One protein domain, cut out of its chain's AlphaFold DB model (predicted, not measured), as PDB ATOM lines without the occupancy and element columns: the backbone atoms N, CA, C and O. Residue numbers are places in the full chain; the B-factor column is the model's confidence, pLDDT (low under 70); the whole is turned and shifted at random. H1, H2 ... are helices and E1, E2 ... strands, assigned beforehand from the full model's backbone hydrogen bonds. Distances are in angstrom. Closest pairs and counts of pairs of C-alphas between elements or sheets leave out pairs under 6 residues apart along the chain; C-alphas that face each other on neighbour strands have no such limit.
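What this domain is: This is residues 22 to 104 and 121 to 128 of the 128 residues of an uncharacterized protein of Streptomyces sp. Ag109_O5-1 (UniProt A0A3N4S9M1). Two helices side by side, H1 and H2, form a hairpin over one side of a small strand hairpin, E1 and E2, which lies in the middle; a second strand hairpin, E3 and E4, packs on its far side by E4. A short third helix, H3, printed beyond a cut, sits at one side near H1, and a long loop, residues 36 to 52, joins H1 to H2. The printed part has 91 residues, with three named helices and four named strands in the order H1 H2 E1 E2 E3 E4 H3, and its class is mixed, helices and strands. Each strand hairpin is its own antiparallel sheet of two strands. The whole is compact and rounded, with a radius of gyration of the C-alphas of 12.1 A and spans of 30 by 27 by 27 A.

How they stand to each other: Begin with H1, residues 22 to 35, and H2, residues 53 to 67: they touch, closest at the C-alphas of Leu 35 and Arg 56, 5.6 A apart. They form a helical hairpin, at a shallow tilt of 25 degrees, opposite ways. Go on to E1, residues 77 to 79, where the C-alpha of Leu 77 is 5.1 A from that of Ser 60 in H2, their closest pair. The closest C-alphas of H1 and E1 are those of Leu 32 and Ala 78, 7.4 A apart. E1 forms an antiparallel hairpin with E2, residues 86 to 88, at 135 degrees between directions; look for N 78 and O 87, 2.9 A apart and within hydrogen-bond range. E3, residues 92 to 95, and E4, residues 98 to 101, form another antiparallel hairpin, at 151 degrees, with N 93 and O 100 within hydrogen-bond range at 2.9 A. E4 comes closest to E1 at the C-alphas of Ile 99 and Gln 79, 6.8 A apart, while H2 stays apart from E3 and E4. H3, residues 121 to 127, is near H1, with 5 pairs of C-alphas within 10 A, and is only just apart from H2, the closest C-alphas being 8.3 A apart. In H1 and H2 every O i to N i+4 pair is within hydrogen-bond range; in H3 it is 2 of 3.

Where its parts are: Find C-alpha 22 at (26.811, -2.544, -58.566); from there H1 runs 20.0 A to C-alpha 35. H2 begins at C-alpha 53, at (28.386, 5.500, -32.588), and runs 21.0 A. E1 and E2 have 3 residues each; E3 measures 9.9 A and E4 10.2 A. H3 runs 10.5 A to C-alpha 127 at (23.477, -15.016, -54.953).

The domain as a whole: Look at Ala 54 and Ala 128 for the two C-alphas farthest apart, 33.5 A. Residues 105 to 120 are not printed, and C-alphas 104 and 121 are 16.9 A apart across the cut. The link from H1 to H2 is long, with 17 residues, and those from E2 to E3 and from E3 to E4 are tight. The mean pLDDT of the printed part is 81.7; residues 44 to 48 and 121 to 128 are under 70.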
ATOM      1  N   ALA A  22      25.424  -2.692 -59.010       80.56
ATOM      2  CA  ALA A  22      26.811  -2.544 -58.566       80.56
ATOM      3  C   ALA A  22      27.025  -1.348 -57.612       80.56
ATOM      4  O   ALA A  22      27.841  -1.423 -56.693       80.56
ATOM      5  N   GLN A  23      26.293  -0.245 -57.810       81.31
ATOM      6  CA  GLN A  23      26.380   0.931 -56.940       81.31
ATOM      7  C   GLN A  23      25.699   0.695 -55.596       81.31
ATOM      8  O   GLN A  23      26.254   1.088 -54.574       81.31
ATOM      9  N   VAL A  24      24.540   0.031 -55.589       80.62
ATOM     10  CA  VAL A  24      23.861  -0.360 -54.345       80.62
ATOM     11  C   VAL A  24      24.761  -1.295 -53.535       80.62
ATOM     12  O   VAL A  24      24.981  -1.040 -52.353       80.62
ATOM     13  N   ARG A  25      25.373  -2.298 -54.180       80.25
ATOM     14  CA  ARG A  25      26.314  -3.227 -53.536       80.25
ATOM     15  C   ARG A  25      27.472  -2.501 -52.865       80.25
ATOM     16  O   ARG A  25      27.712  -2.669 -51.676       80.25
ATOM     17  N   PHE A  26      28.137  -1.635 -53.628       84.31
ATOM     18  CA  PHE A  26      29.254  -0.843 -53.131       84.31
ATOM     19  C   PHE A  26      28.850   0.037 -51.941       84.31
ATOM     20  O   PHE A  26      29.597   0.137 -50.969       84.31
ATOM     21  N   SER A  27      27.675   0.671 -51.998       83.12
ATOM     22  CA  SER A  27      27.171   1.495 -50.898       83.12
ATOM     23  C   SER A  27      26.940   0.685 -49.624       83.12
ATOM     24  O   SER A  27      27.290   1.167 -48.549       83.12
ATOM     25  N   ILE A  28      26.403  -0.531 -49.728       82.81
ATOM     26  CA  ILE A  28      26.197  -1.392 -48.561       82.81
ATOM     27  C   ILE A  28      27.513  -1.928 -48.006       82.81
ATOM     28  O   ILE A  28      27.732  -1.803 -46.803       82.81
ATOM     29  N   ASP A  29      28.403  -2.457 -48.848       85.44
ATOM     30  CA  ASP A  29      29.716  -2.938 -48.397       85.44
ATOM     31  C   ASP A  29      30.474  -1.816 -47.668       85.44
ATOM     32  O   ASP A  29      31.039  -2.022 -46.594       85.44
ATOM     33  N   PHE A  30      30.417  -0.590 -48.201       85.44
ATOM     34  CA  PHE A  30      30.992   0.582 -47.548       85.44
ATOM     35  C   PHE A  30      30.371   0.848 -46.171       85.44
ATOM     36  O   PHE A  30      31.102   1.110 -45.215       85.44
ATOM     37  N   VAL A  31      29.041   0.788 -46.051       86.88
ATOM     38  CA  VAL A  31      28.351   0.969 -44.767       86.88
ATOM     39  C   VAL A  31      28.776  -0.113 -43.782       86.88
ATOM     40  O   VAL A  31      29.241   0.235 -42.704       86.88
ATOM     41  N   LEU A  32      28.710  -1.393 -44.149       85.31
ATOM     42  CA  LEU A  32      29.064  -2.507 -43.262       85.31
ATOM     43  C   LEU A  32      30.509  -2.425 -42.753       85.31
ATOM     44  O   LEU A  32      30.756  -2.606 -41.562       85.31
ATOM     45  N   VAL A  33      31.460  -2.056 -43.617       85.75
ATOM     46  CA  VAL A  33      32.854  -1.807 -43.208       85.75
ATOM     47  C   VAL A  33      32.943  -0.639 -42.221       85.75
ATOM     48  O   VAL A  33      33.662  -0.716 -41.229       85.75
ATOM     49  N   ARG A  34      32.201   0.452 -42.447       85.31
ATOM     50  CA  ARG A  34      32.182   1.612 -41.534       85.31
ATOM     51  C   ARG A  34      31.499   1.314 -40.202       85.31
ATOM     52  O   ARG A  34      31.862   1.941 -39.205       85.31
ATOM     53  N   LEU A  35      30.543   0.387 -40.189       85.06
ATOM     54  CA  LEU A  35      29.918  -0.140 -38.977       85.06
ATOM     55  C   LEU A  35      30.852  -1.098 -38.218       85.06
ATOM     56  O   LEU A  35      30.713  -1.226 -37.006       85.06
ATOM     57  N   GLY A  36      31.823  -1.708 -38.905       83.81
ATOM     58  CA  GLY A  36      32.695  -2.741 -38.345       83.81
ATOM     59  C   GLY A  36      32.016  -4.108 -38.262       83.81
ATOM     60  O   GLY A  36      32.413  -4.915 -37.431       83.81
ATOM     61  N   THR A  37      30.984  -4.346 -39.081       84.50
ATOM     62  CA  THR A  37      30.140  -5.559 -39.081       84.50
ATOM     63  C   THR A  37      30.159  -6.297 -40.427       84.50
ATOM     64  O   THR A  37      29.241  -7.049 -40.766       84.50
ATOM     65  N   ALA A  38      31.185  -6.049 -41.246       83.31
ATOM     66  CA  ALA A  38      31.297  -6.623 -42.580       83.31
ATOM     67  C   ALA A  38      31.387  -8.154 -42.539       83.31
ATOM     68  O   ALA A  38      32.066  -8.735 -41.695       83.31
ATOM     69  N   TYR A  39      30.703  -8.809 -43.481       82.62
ATOM     70  CA  TYR A  39      30.677 -10.270 -43.614       82.62
ATOM     71  C   TYR A  39      30.176 -10.998 -42.358       82.62
ATOM     72  O   TYR A  39      30.527 -12.152 -42.128       82.62
ATOM     73  N   GLY A  40      29.368 -10.317 -41.541       84.44
ATOM     74  CA  GLY A  40      28.828 -10.840 -40.288       84.44
ATOM     75  C   GLY A  40      29.859 -11.068 -39.189       84.44
ATOM     76  O   GLY A  40      29.641 -11.896 -38.307       84.44
ATOM     77  N   LEU A  41      30.972 -10.337 -39.235       86.25
ATOM     78  CA  LEU A  41      32.001 -10.343 -38.202       86.25
ATOM     79  C   LEU A  41      32.081  -8.966 -37.550       86.25
ATOM     80  O   LEU A  41      32.096  -7.962 -38.260       86.25
ATOM     81  N   THR A  42      32.174  -8.910 -36.221       83.12
ATOM     82  CA  THR A  42      32.588  -7.689 -35.527       83.12
ATOM     83  C   THR A  42      34.108  -7.594 -35.600       83.12
ATOM     84  O   THR A  42      34.852  -8.428 -35.085       83.12
ATOM     85  N   GLU A  43      34.607  -6.611 -36.343       72.25
ATOM     86  CA  GLU A  43      36.046  -6.469 -36.530       72.25
ATOM     87  C   GLU A  43      36.672  -5.769 -35.307       72.25
ATOM     88  O   GLU A  43      36.477  -4.574 -35.075       72.25
ATOM     89  N   ASP A  44      37.510  -6.483 -34.556       61.28
ATOM     90  CA  ASP A  44      38.211  -5.943 -33.379       61.28
ATOM     91  C   ASP A  44      39.297  -4.905 -33.720       61.28
ATOM     92  O   ASP A  44      39.855  -4.250 -32.833       61.28
ATOM     93  N   THR A  45      39.690  -4.753 -34.989       47.81
ATOM     94  CA  THR A  45      40.780  -3.839 -35.358       47.81
ATOM     95  C   THR A  45      40.641  -3.327 -36.792       47.81
ATOM     96  O   THR A  45      40.800  -4.108 -37.729       47.81
ATOM     97  N   PRO A  46      40.430  -2.019 -37.005       51.28
ATOM     98  CA  PRO A  46      40.207  -1.538 -38.352       51.28
ATOM     99  C   PRO A  46      41.502  -1.348 -39.150       51.28
ATOM    100  O   PRO A  46      42.376  -0.569 -38.766       51.28
ATOM    101  N   ALA A  47      41.551  -1.930 -40.351       55.41
ATOM    102  CA  ALA A  47      42.331  -1.375 -41.462       55.41
ATOM    103  C   ALA A  47      41.733  -0.038 -41.972       55.41
ATOM    104  O   ALA A  47      42.418   0.737 -42.640       55.41
ATOM    105  N   VAL A  48      40.467   0.255 -41.629       60.25
ATOM    106  CA  VAL A  48      39.726   1.483 -41.964       60.25
ATOM    107  C   VAL A  48      39.016   2.000 -40.712       60.25
ATOM    108  O   VAL A  48      38.156   1.289 -40.210       60.25
ATOM    109  N   PRO A  49      39.309   3.206 -40.193       71.19
ATOM    110  CA  PRO A  49      38.727   3.664 -38.931       71.19
ATOM    111  C   PRO A  49      37.198   3.582 -38.964       71.19
ATOM    112  O   PRO A  49      36.575   4.096 -39.899       71.19
ATOM    113  N   TYR A  50      36.605   2.938 -37.956       76.62
ATOM    114  CA  TYR A  50      35.154   2.843 -37.835       76.62
ATOM    115  C   TYR A  50      34.536   4.215 -37.608       76.62
ATOM    116  O   TYR A  50      35.159   5.128 -37.056       76.62
ATOM    117  N   ALA A  51      33.289   4.338 -38.040       78.12
ATOM    118  CA  ALA A  51      32.443   5.445 -37.650       78.12
ATOM    119  C   ALA A  51      32.256   5.449 -36.121       78.12
ATOM    120  O   ALA A  51      32.194   4.393 -35.482       78.12
ATOM    121  N   ASP A  52      32.151   6.636 -35.522       87.31
ATOM    122  CA  ASP A  52      31.696   6.721 -34.134       87.31
ATOM    123  C   ASP A  52      30.231   6.261 -34.020       87.31
ATOM    124  O   ASP A  52      29.522   6.124 -35.018       87.31
ATOM    125  N   ARG A  53      29.744   6.026 -32.798       86.38
ATOM    126  CA  ARG A  53      28.386   5.500 -32.588       86.38
ATOM    127  C   ARG A  53      27.297   6.351 -33.261       86.38
ATOM    128  O   ARG A  53      26.337   5.797 -33.788       86.38
ATOM    129  N   ALA A  54      27.402   7.679 -33.227       87.94
ATOM    130  CA  ALA A  54      26.380   8.547 -33.811       87.94
ATOM    131  C   ALA A  54      26.391   8.464 -35.344       87.94
ATOM    132  O   ALA A  54      25.332   8.430 -35.982       87.94
ATOM    133  N   GLU A  55      27.582   8.380 -35.931       89.25
ATOM    134  CA  GLU A  55      27.756   8.160 -37.359       89.25
ATOM    135  C   GLU A  55      27.252   6.766 -37.773       89.25
ATOM    136  O   GLU A  55      26.487   6.672 -38.732       89.25
ATOM    137  N   ARG A  56      27.560   5.699 -37.023       88.88
ATOM    138  CA  ARG A  56      27.068   4.336 -37.303       88.88
ATOM    139  C   ARG A  56      25.548   4.235 -37.298       88.88
ATOM    140  O   ARG A  56      24.965   3.658 -38.215       88.88
ATOM    141  N   LEU A  57      24.890   4.850 -36.316       89.75
ATOM    142  CA  LEU A  57      23.426   4.913 -36.263       89.75
ATOM    143  C   LEU A  57      22.846   5.659 -37.469       89.75
ATOM    144  O   LEU A  57      21.839   5.239 -38.045       89.75
ATOM    145  N   SER A  58      23.495   6.749 -37.882       90.50
ATOM    146  CA  SER A  58      23.066   7.535 -39.042       90.50
ATOM    147  C   SER A  58      23.228   6.746 -40.343       90.50
ATOM    148  O   SER A  58      22.296   6.686 -41.143       90.50
ATOM    149  N   LEU A  59      24.380   6.095 -40.532       90.75
ATOM    150  CA  LEU A  59      24.657   5.230 -41.680       90.75
ATOM    151  C   LEU A  59      23.676   4.058 -41.742       90.75
ATOM    152  O   LEU A  59      23.105   3.807 -42.800       90.75
ATOM    153  N   SER A  60      23.421   3.408 -40.605       90.88
ATOM    154  CA  SER A  60      22.452   2.314 -40.496       90.88
ATOM    155  C   SER A  60      21.054   2.764 -40.910       90.88
ATOM    156  O   SER A  60      20.425   2.141 -41.758       90.88
ATOM    157  N   THR A  61      20.595   3.902 -40.380       90.62
ATOM    158  CA  THR A  61      19.273   4.461 -40.699       90.62
ATOM    159  C   THR A  61      19.134   4.782 -42.187       90.62
ATOM    160  O   THR A  61      18.118   4.460 -42.801       90.62
ATOM    161  N   ILE A  62      20.153   5.409 -42.782       87.94
ATOM    162  CA  ILE A  62      20.139   5.770 -44.205       87.94
ATOM    163  C   ILE A  62      20.126   4.515 -45.082       87.94
ATOM    164  O   ILE A  62      19.324   4.446 -46.013       87.94
ATOM    165  N   ALA A  63      20.982   3.534 -44.789       87.00
ATOM    166  CA  ALA A  63      21.063   2.296 -45.556       87.00
ATOM    167  C   ALA A  63      19.768   1.480 -45.451       87.00
ATOM    168  O   ALA A  63      19.228   1.061 -46.471       87.00
ATOM    169  N   ALA A  64      19.202   1.342 -44.249       87.81
ATOM    170  CA  ALA A  64      17.921   0.668 -44.059       87.81
ATOM    171  C   ALA A  64      16.806   1.359 -44.849       87.81
ATOM    172  O   ALA A  64      16.059   0.701 -45.567       87.81
ATOM    173  N   TRP A  65      16.745   2.694 -44.815       85.06
ATOM    174  CA  TRP A  65      15.758   3.446 -45.589       85.06
ATOM    175  C   TRP A  65      15.910   3.254 -47.104       85.06
ATOM    176  O   TRP A  65      14.909   3.100 -47.802       85.06
ATOM    177  N   GLN A  66      17.143   3.227 -47.620       81.69
ATOM    178  CA  GLN A  66      17.413   2.974 -49.042       81.69
ATOM    179  C   GLN A  66      16.988   1.571 -49.485       81.69
ATOM    180  O   GLN A  66      16.569   1.399 -50.628       81.69
ATOM    181  N   LEU A  67      17.078   0.598 -48.581       78.88
ATOM    182  CA  LEU A  67      16.714  -0.796 -48.820       78.88
ATOM    183  C   LEU A  67      15.258  -1.120 -48.458       78.88
ATOM    184  O   LEU A  67      14.809  -2.237 -48.688       78.88
ATOM    185  N   GLY A  68      14.507  -0.165 -47.901       83.44
ATOM    186  CA  GLY A  68      13.141  -0.403 -47.430       83.44
ATOM    187  C   GLY A  68      13.057  -1.282 -46.177       83.44
ATOM    188  O   GLY A  68      12.010  -1.869 -45.919       83.44
ATOM    189  N   LEU A  69      14.136  -1.362 -45.397       84.19
ATOM    190  CA  LEU A  69      14.213  -2.125 -44.157       84.19
ATOM    191  C   LEU A  69      13.767  -1.272 -42.966       84.19
ATOM    192  O   LEU A  69      14.026  -0.067 -42.899       84.19
ATOM    193  N   ALA A  70      13.110  -1.911 -42.003       86.62
ATOM    194  CA  ALA A  70      12.815  -1.298 -40.716       86.62
ATOM    195  C   ALA A  70      14.009  -1.473 -39.767       86.62
ATOM    196  O   ALA A  70      14.638  -2.526 -39.750       86.62
ATOM    197  N   LEU A  71      14.290  -0.445 -38.963       88.75
ATOM    198  CA  LEU A  71      15.281  -0.504 -37.891       88.75
ATOM    199  C   LEU A  71      14.668  -0.069 -36.569       88.75
ATOM    200  O   LEU A  71      13.979   0.955 -36.488       88.75
ATOM    201  N   THR A  72      14.998  -0.808 -35.519       92.19
ATOM    202  CA  THR A  72      14.701  -0.440 -34.145       92.19
ATOM    203  C   THR A  72      15.427   0.864 -33.798       92.19
ATOM    204  O   THR A  72      16.630   0.999 -34.047       92.19
ATOM    205  N   PRO A  73      14.738   1.863 -33.212       89.06
ATOM    206  CA  PRO A  73      15.363   3.129 -32.855       89.06
ATOM    207  C   PRO A  73      16.598   2.944 -31.969       89.06
ATOM    208  O   PRO A  73      16.538   2.308 -30.920       89.06
ATOM    209  N   GLY A  74      17.717   3.543 -32.380       88.56
ATOM    210  CA  GLY A  74      18.981   3.455 -31.645       88.56
ATOM    211  C   GLY A  74      19.765   2.158 -31.863       88.56
ATOM    212  O   GLY A  74      20.778   1.976 -31.182       88.56
ATOM    213  N   CYS A  75      19.328   1.304 -32.794       90.00
ATOM    214  CA  CYS A  75      20.039   0.102 -33.220       90.00
ATOM    215  C   CYS A  75      20.751   0.317 -34.563       90.00
ATOM    216  O   CYS A  75      20.431   1.233 -35.328       90.00
ATOM    217  N   GLU A  76      21.769  -0.500 -34.806       91.31
ATOM    218  CA  GLU A  76      22.593  -0.469 -36.014       91.31
ATOM    219  C   GLU A  76      22.173  -1.607 -36.949       91.31
ATOM    220  O   GLU A  76      21.618  -2.610 -36.503       91.31
ATOM    221  N   LEU A  77      22.429  -1.448 -38.247       90.44
ATOM    222  CA  LEU A  77      22.347  -2.572 -39.171       90.44
ATOM    223  C   LEU A  77      23.471  -3.552 -38.863       90.44
ATOM    224  O   LEU A  77      24.604  -3.164 -38.578       90.44
ATOM    225  N   ALA A  78      23.158  -4.826 -39.005       88.50
ATOM    226  CA  ALA A  78      24.124  -5.895 -38.931       88.50
ATOM    227  C   ALA A  78      23.979  -6.802 -40.155       88.50
ATOM    228  O   ALA A  78      22.965  -6.764 -40.852       88.50
ATOM    229  N   GLN A  79      25.001  -7.604 -40.429       88.38
ATOM    230  CA  GLN A  79      24.921  -8.669 -41.418       88.38
ATOM    231  C   GLN A  79      24.990 -10.004 -40.685       88.38
ATOM    232  O   GLN A  79      25.859 -10.195 -39.843       88.38
ATOM    233  N   CYS A  80      24.092 -10.934 -40.988       88.31
ATOM    234  CA  CYS A  80      24.205 -12.291 -40.470       88.31
ATOM    235  C   CYS A  80      25.348 -13.024 -41.180       88.31
ATOM    236  O   CYS A  80      25.418 -13.022 -42.408       88.31
ATOM    237  N   TYR A  81      26.208 -13.695 -40.422       87.81
ATOM    238  CA  TYR A  81      27.323 -14.476 -40.952       87.81
ATOM    239  C   TYR A  81      26.868 -15.624 -41.867       87.81
ATOM    240  O   TYR A  81      27.461 -15.856 -42.918       87.81
ATOM    241  N   ASP A  82      25.799 -16.334 -41.497       85.81
ATOM    242  CA  ASP A  82      25.408 -17.579 -42.170       85.81
ATOM    243  C   ASP A  82      24.594 -17.357 -43.448       85.81
ATOM    244  O   ASP A  82      24.844 -18.003 -44.467       85.81
ATOM    245  N   CYS A  83      23.615 -16.449 -43.416       83.12
ATOM    246  CA  CYS A  83      22.781 -16.157 -44.587       83.12
ATOM    247  C   CYS A  83      23.240 -14.938 -45.392       83.12
ATOM    248  O   CYS A  83      22.730 -14.737 -46.492       83.12
ATOM    249  N   ALA A  84      24.200 -14.158 -44.878       83.44
ATOM    250  CA  ALA A  84      24.648 -12.881 -45.436       83.44
ATOM    251  C   ALA A  84      23.556 -11.796 -45.520       83.44
ATOM    252  O   ALA A  84      23.790 -10.750 -46.137       83.44
ATOM    253  N   ASP A  85      22.394 -12.011 -44.891       84.50
ATOM    254  CA  ASP A  85      21.304 -11.040 -44.883       84.50
ATOM    255  C   ASP A  85      21.652  -9.837 -44.011       84.50
ATOM    256  O   ASP A  85      22.225  -9.975 -42.927       84.50
ATOM    257  N   LEU A  86      21.275  -8.651 -44.486       86.94
ATOM    258  CA  LEU A  86      21.220  -7.462 -43.650       86.94
ATOM    259  C   LEU A  86      20.042  -7.583 -42.703       86.94
ATOM    260  O   LEU A  86      18.953  -7.926 -43.137       86.94
ATOM    261  N   VAL A  87      20.241  -7.270 -41.436       87.81
ATOM    262  CA  VAL A  87      19.227  -7.414 -40.397       87.81
ATOM    263  C   VAL A  87      19.330  -6.260 -39.410       87.81
ATOM    264  O   VAL A  87      20.371  -5.611 -39.279       87.81
ATOM    265  N   ASP A  88      18.233  -5.989 -38.714       89.69
ATOM    266  CA  ASP A  88      18.258  -5.124 -37.541       89.69
ATOM    267  C   ASP A  88      19.139  -5.760 -36.460       89.69
ATOM    268  O   ASP A  88      18.888  -6.894 -36.053       89.69
ATOM    269  N   GLY A  89      20.149  -5.036 -35.970       87.25
ATOM    270  CA  GLY A  89      21.029  -5.515 -34.906       87.25
ATOM    271  C   GLY A  89      20.296  -5.838 -33.597       87.25
ATOM    272  O   GLY A  89      20.810  -6.597 -32.780       87.25
ATOM    273  N   ALA A  90      19.076  -5.322 -33.395       88.88
ATOM    274  CA  ALA A  90      18.214  -5.735 -32.284       88.88
ATOM    275  C   ALA A  90      17.736  -7.198 -32.380       88.88
ATOM    276  O   ALA A  90      17.303  -7.754 -31.373       88.88
ATOM    277  N   LEU A  91      17.788  -7.794 -33.575       86.81
ATOM    278  CA  LEU A  91      17.345  -9.157 -33.904       86.81
ATOM    279  C   LEU A  91      18.537 -10.081 -34.202       86.81
ATOM    280  O   LEU A  91      18.444 -11.015 -35.008       86.81
ATOM    281  N   THR A  92      19.691  -9.757 -33.621       86.81
ATOM    282  CA  THR A  92      20.922 -10.526 -33.783       86.81
ATOM    283  C   THR A  92      21.568 -10.836 -32.453       86.81
ATOM    284  O   THR A  92      21.506 -10.041 -31.516       86.81
ATOM    285  N   GLU A  93      22.263 -11.962 -32.420       87.62
ATOM    286  CA  GLU A  93      23.159 -12.345 -31.342       87.62
ATOM    287  C   GLU A  93      24.606 -12.273 -31.837       87.62
ATOM    288  O   GLU A  93      24.918 -12.693 -32.955       87.62
ATOM    289  N   GLU A  94      25.492 -11.732 -31.002       87.75
ATOM    290  CA  GLU A  94      26.936 -11.740 -31.234       87.75
ATOM    291  C   GLU A  94      27.589 -12.773 -30.311       87.75
ATOM    292  O   GLU A  94      27.488 -12.675 -29.087       87.75
ATOM    293  N   ASP A  95      28.291 -13.743 -30.897       85.56
ATOM    294  CA  ASP A  95      29.076 -14.742 -30.168       85.56
ATOM    295  C   ASP A  95      30.485 -14.834 -30.756       85.56
ATOM    296  O   ASP A  95      30.660 -15.080 -31.949       85.56
ATOM    297  N   ALA A  96      31.497 -14.619 -29.912       86.00
ATOM    298  CA  ALA A  96      32.913 -14.622 -30.293       86.00
ATOM    299  C   ALA A  96      33.231 -13.764 -31.539       86.00
ATOM    300  O   ALA A  96      34.067 -14.135 -32.364       86.00
ATOM    301  N   GLY A  97      32.548 -12.625 -31.670       86.00
ATOM    302  CA  GLY A  97      32.695 -11.689 -32.779       86.00
ATOM    303  C   GLY A  97      31.992 -12.097 -34.077       86.00
ATOM    304  O   GLY A  97      32.258 -11.535 -35.136       86.00
ATOM    305  N   VAL A  98      31.101 -13.087 -34.020       88.56
ATOM    306  CA  VAL A  98      30.269 -13.528 -35.143       88.56
ATOM    307  C   VAL A  98      28.831 -13.100 -34.890       88.56
ATOM    308  O   VAL A  98      28.269 -13.412 -33.842       88.56
ATOM    309  N   ILE A  99      28.225 -12.427 -35.865       89.25
ATOM    310  CA  ILE A  99      26.840 -11.956 -35.807       89.25
ATOM    311  C   ILE A  99      25.927 -12.994 -36.453       89.25
ATOM    312  O   ILE A  99      26.114 -13.370 -37.612       89.25
ATOM    313  N   ARG A 100      24.893 -13.425 -35.733       89.44
ATOM    314  CA  ARG A 100      23.886 -14.377 -36.217       89.44
ATOM    315  C   ARG A 100      22.490 -13.805 -36.041       89.44
ATOM    316  O   ARG A 100      22.205 -13.180 -35.027       89.44
ATOM    317  N   CYS A 101      21.622 -14.013 -37.026       87.81
ATOM    318  CA  CYS A 101      20.222 -13.611 -36.931       87.81
ATOM    319  C   CYS A 101      19.334 -14.742 -36.400       87.81
ATOM    320  O   CYS A 101      19.606 -15.929 -36.623       87.81
ATOM    321  N   ASP A 102      18.207 -14.358 -35.806       83.00
ATOM    322  CA  ASP A 102      17.183 -15.286 -35.305       83.00
ATOM    323  C   ASP A 102      16.601 -16.188 -36.403       83.00
ATOM    324  O   ASP A 102      16.156 -17.300 -36.133       83.00
ATOM    325  N   HIS A 103      16.635 -15.753 -37.667       77.06
ATOM    326  CA  HIS A 103      16.191 -16.586 -38.783       77.06
ATOM    327  C   HIS A 103      17.066 -17.836 -38.964       77.06
ATOM    328  O   HIS A 103      16.554 -18.904 -39.293       77.06
ATOM    329  N   CYS A 104      18.379 -17.710 -38.757       77.81
ATOM    330  CA  CYS A 104      19.318 -18.818 -38.932       77.81
ATOM    331  C   CYS A 104      19.488 -19.657 -37.660       77.81
ATOM    332  O   CYS A 104      19.727 -20.858 -37.769       77.81
ATOM    333  N   LEU A 121      15.044  -9.600 -50.929       59.81
ATOM    334  CA  LEU A 121      15.531  -8.740 -52.022       59.81
ATOM    335  C   LEU A 121      17.058  -8.591 -52.014       59.81
ATOM    336  O   LEU A 121      17.687  -8.499 -53.066       59.81
ATOM    337  N   TRP A 122      17.654  -8.564 -50.825       65.12
ATOM    338  CA  TRP A 122      19.099  -8.499 -50.661       65.12
ATOM    339  C   TRP A 122      19.764  -9.852 -50.938       65.12
ATOM    340  O   TRP A 122      20.819  -9.924 -51.573       65.12
ATOM    341  N   ARG A 123      19.125 -10.940 -50.510       64.50
ATOM    342  CA  ARG A 123      19.622 -12.305 -50.695       64.50
ATOM    343  C   ARG A 123      19.763 -12.680 -52.170       64.50
ATOM    344  O   ARG A 123      20.796 -13.223 -52.568       64.50
ATOM    345  N   ASP A 124      18.760 -12.355 -52.981       65.25
ATOM    346  CA  ASP A 124      18.789 -12.601 -54.428       65.25
ATOM    347  C   ASP A 124      19.919 -11.822 -55.116       65.25
ATOM    348  O   ASP A 124      20.536 -12.297 -56.069       65.25
ATOM    349  N   PHE A 125      20.256 -10.656 -54.572       62.50
ATOM    350  CA  PHE A 125      21.272  -9.763 -55.106       62.50
ATOM    351  C   PHE A 125      22.718 -10.227 -54.872       62.50
ATOM    352  O   PHE A 125      23.598  -9.925 -55.677       62.50
ATOM    353  N   TYR A 126      22.988 -10.962 -53.786       60.00
ATOM    354  CA  TYR A 126      24.321 -11.527 -53.503       60.00
ATOM    355  C   TYR A 126      24.516 -12.952 -54.033       60.00
ATOM    356  O   TYR A 126      25.657 -13.412 -54.111       60.00
ATOM    357  N   ARG A 127      23.430 -13.655 -54.387       60.12
ATOM    358  CA  ARG A 127      23.477 -15.016 -54.953       60.12
ATOM    359  C   ARG A 127      23.555 -15.057 -56.486       60.12
ATOM    360  O   ARG A 127      23.865 -16.123 -57.018       60.12
ATOM    361  N   ALA A 128      23.263 -13.946 -57.167       51.25
ATOM    362  CA  ALA A 128      23.408 -13.781 -58.619       51.25
ATOM    363  C   ALA A 128      24.847 -13.417 -59.025       51.25
ATOM    364  O   ALA A 128      25.277 -13.892 -60.102       51.25
TER     365      ALA A 128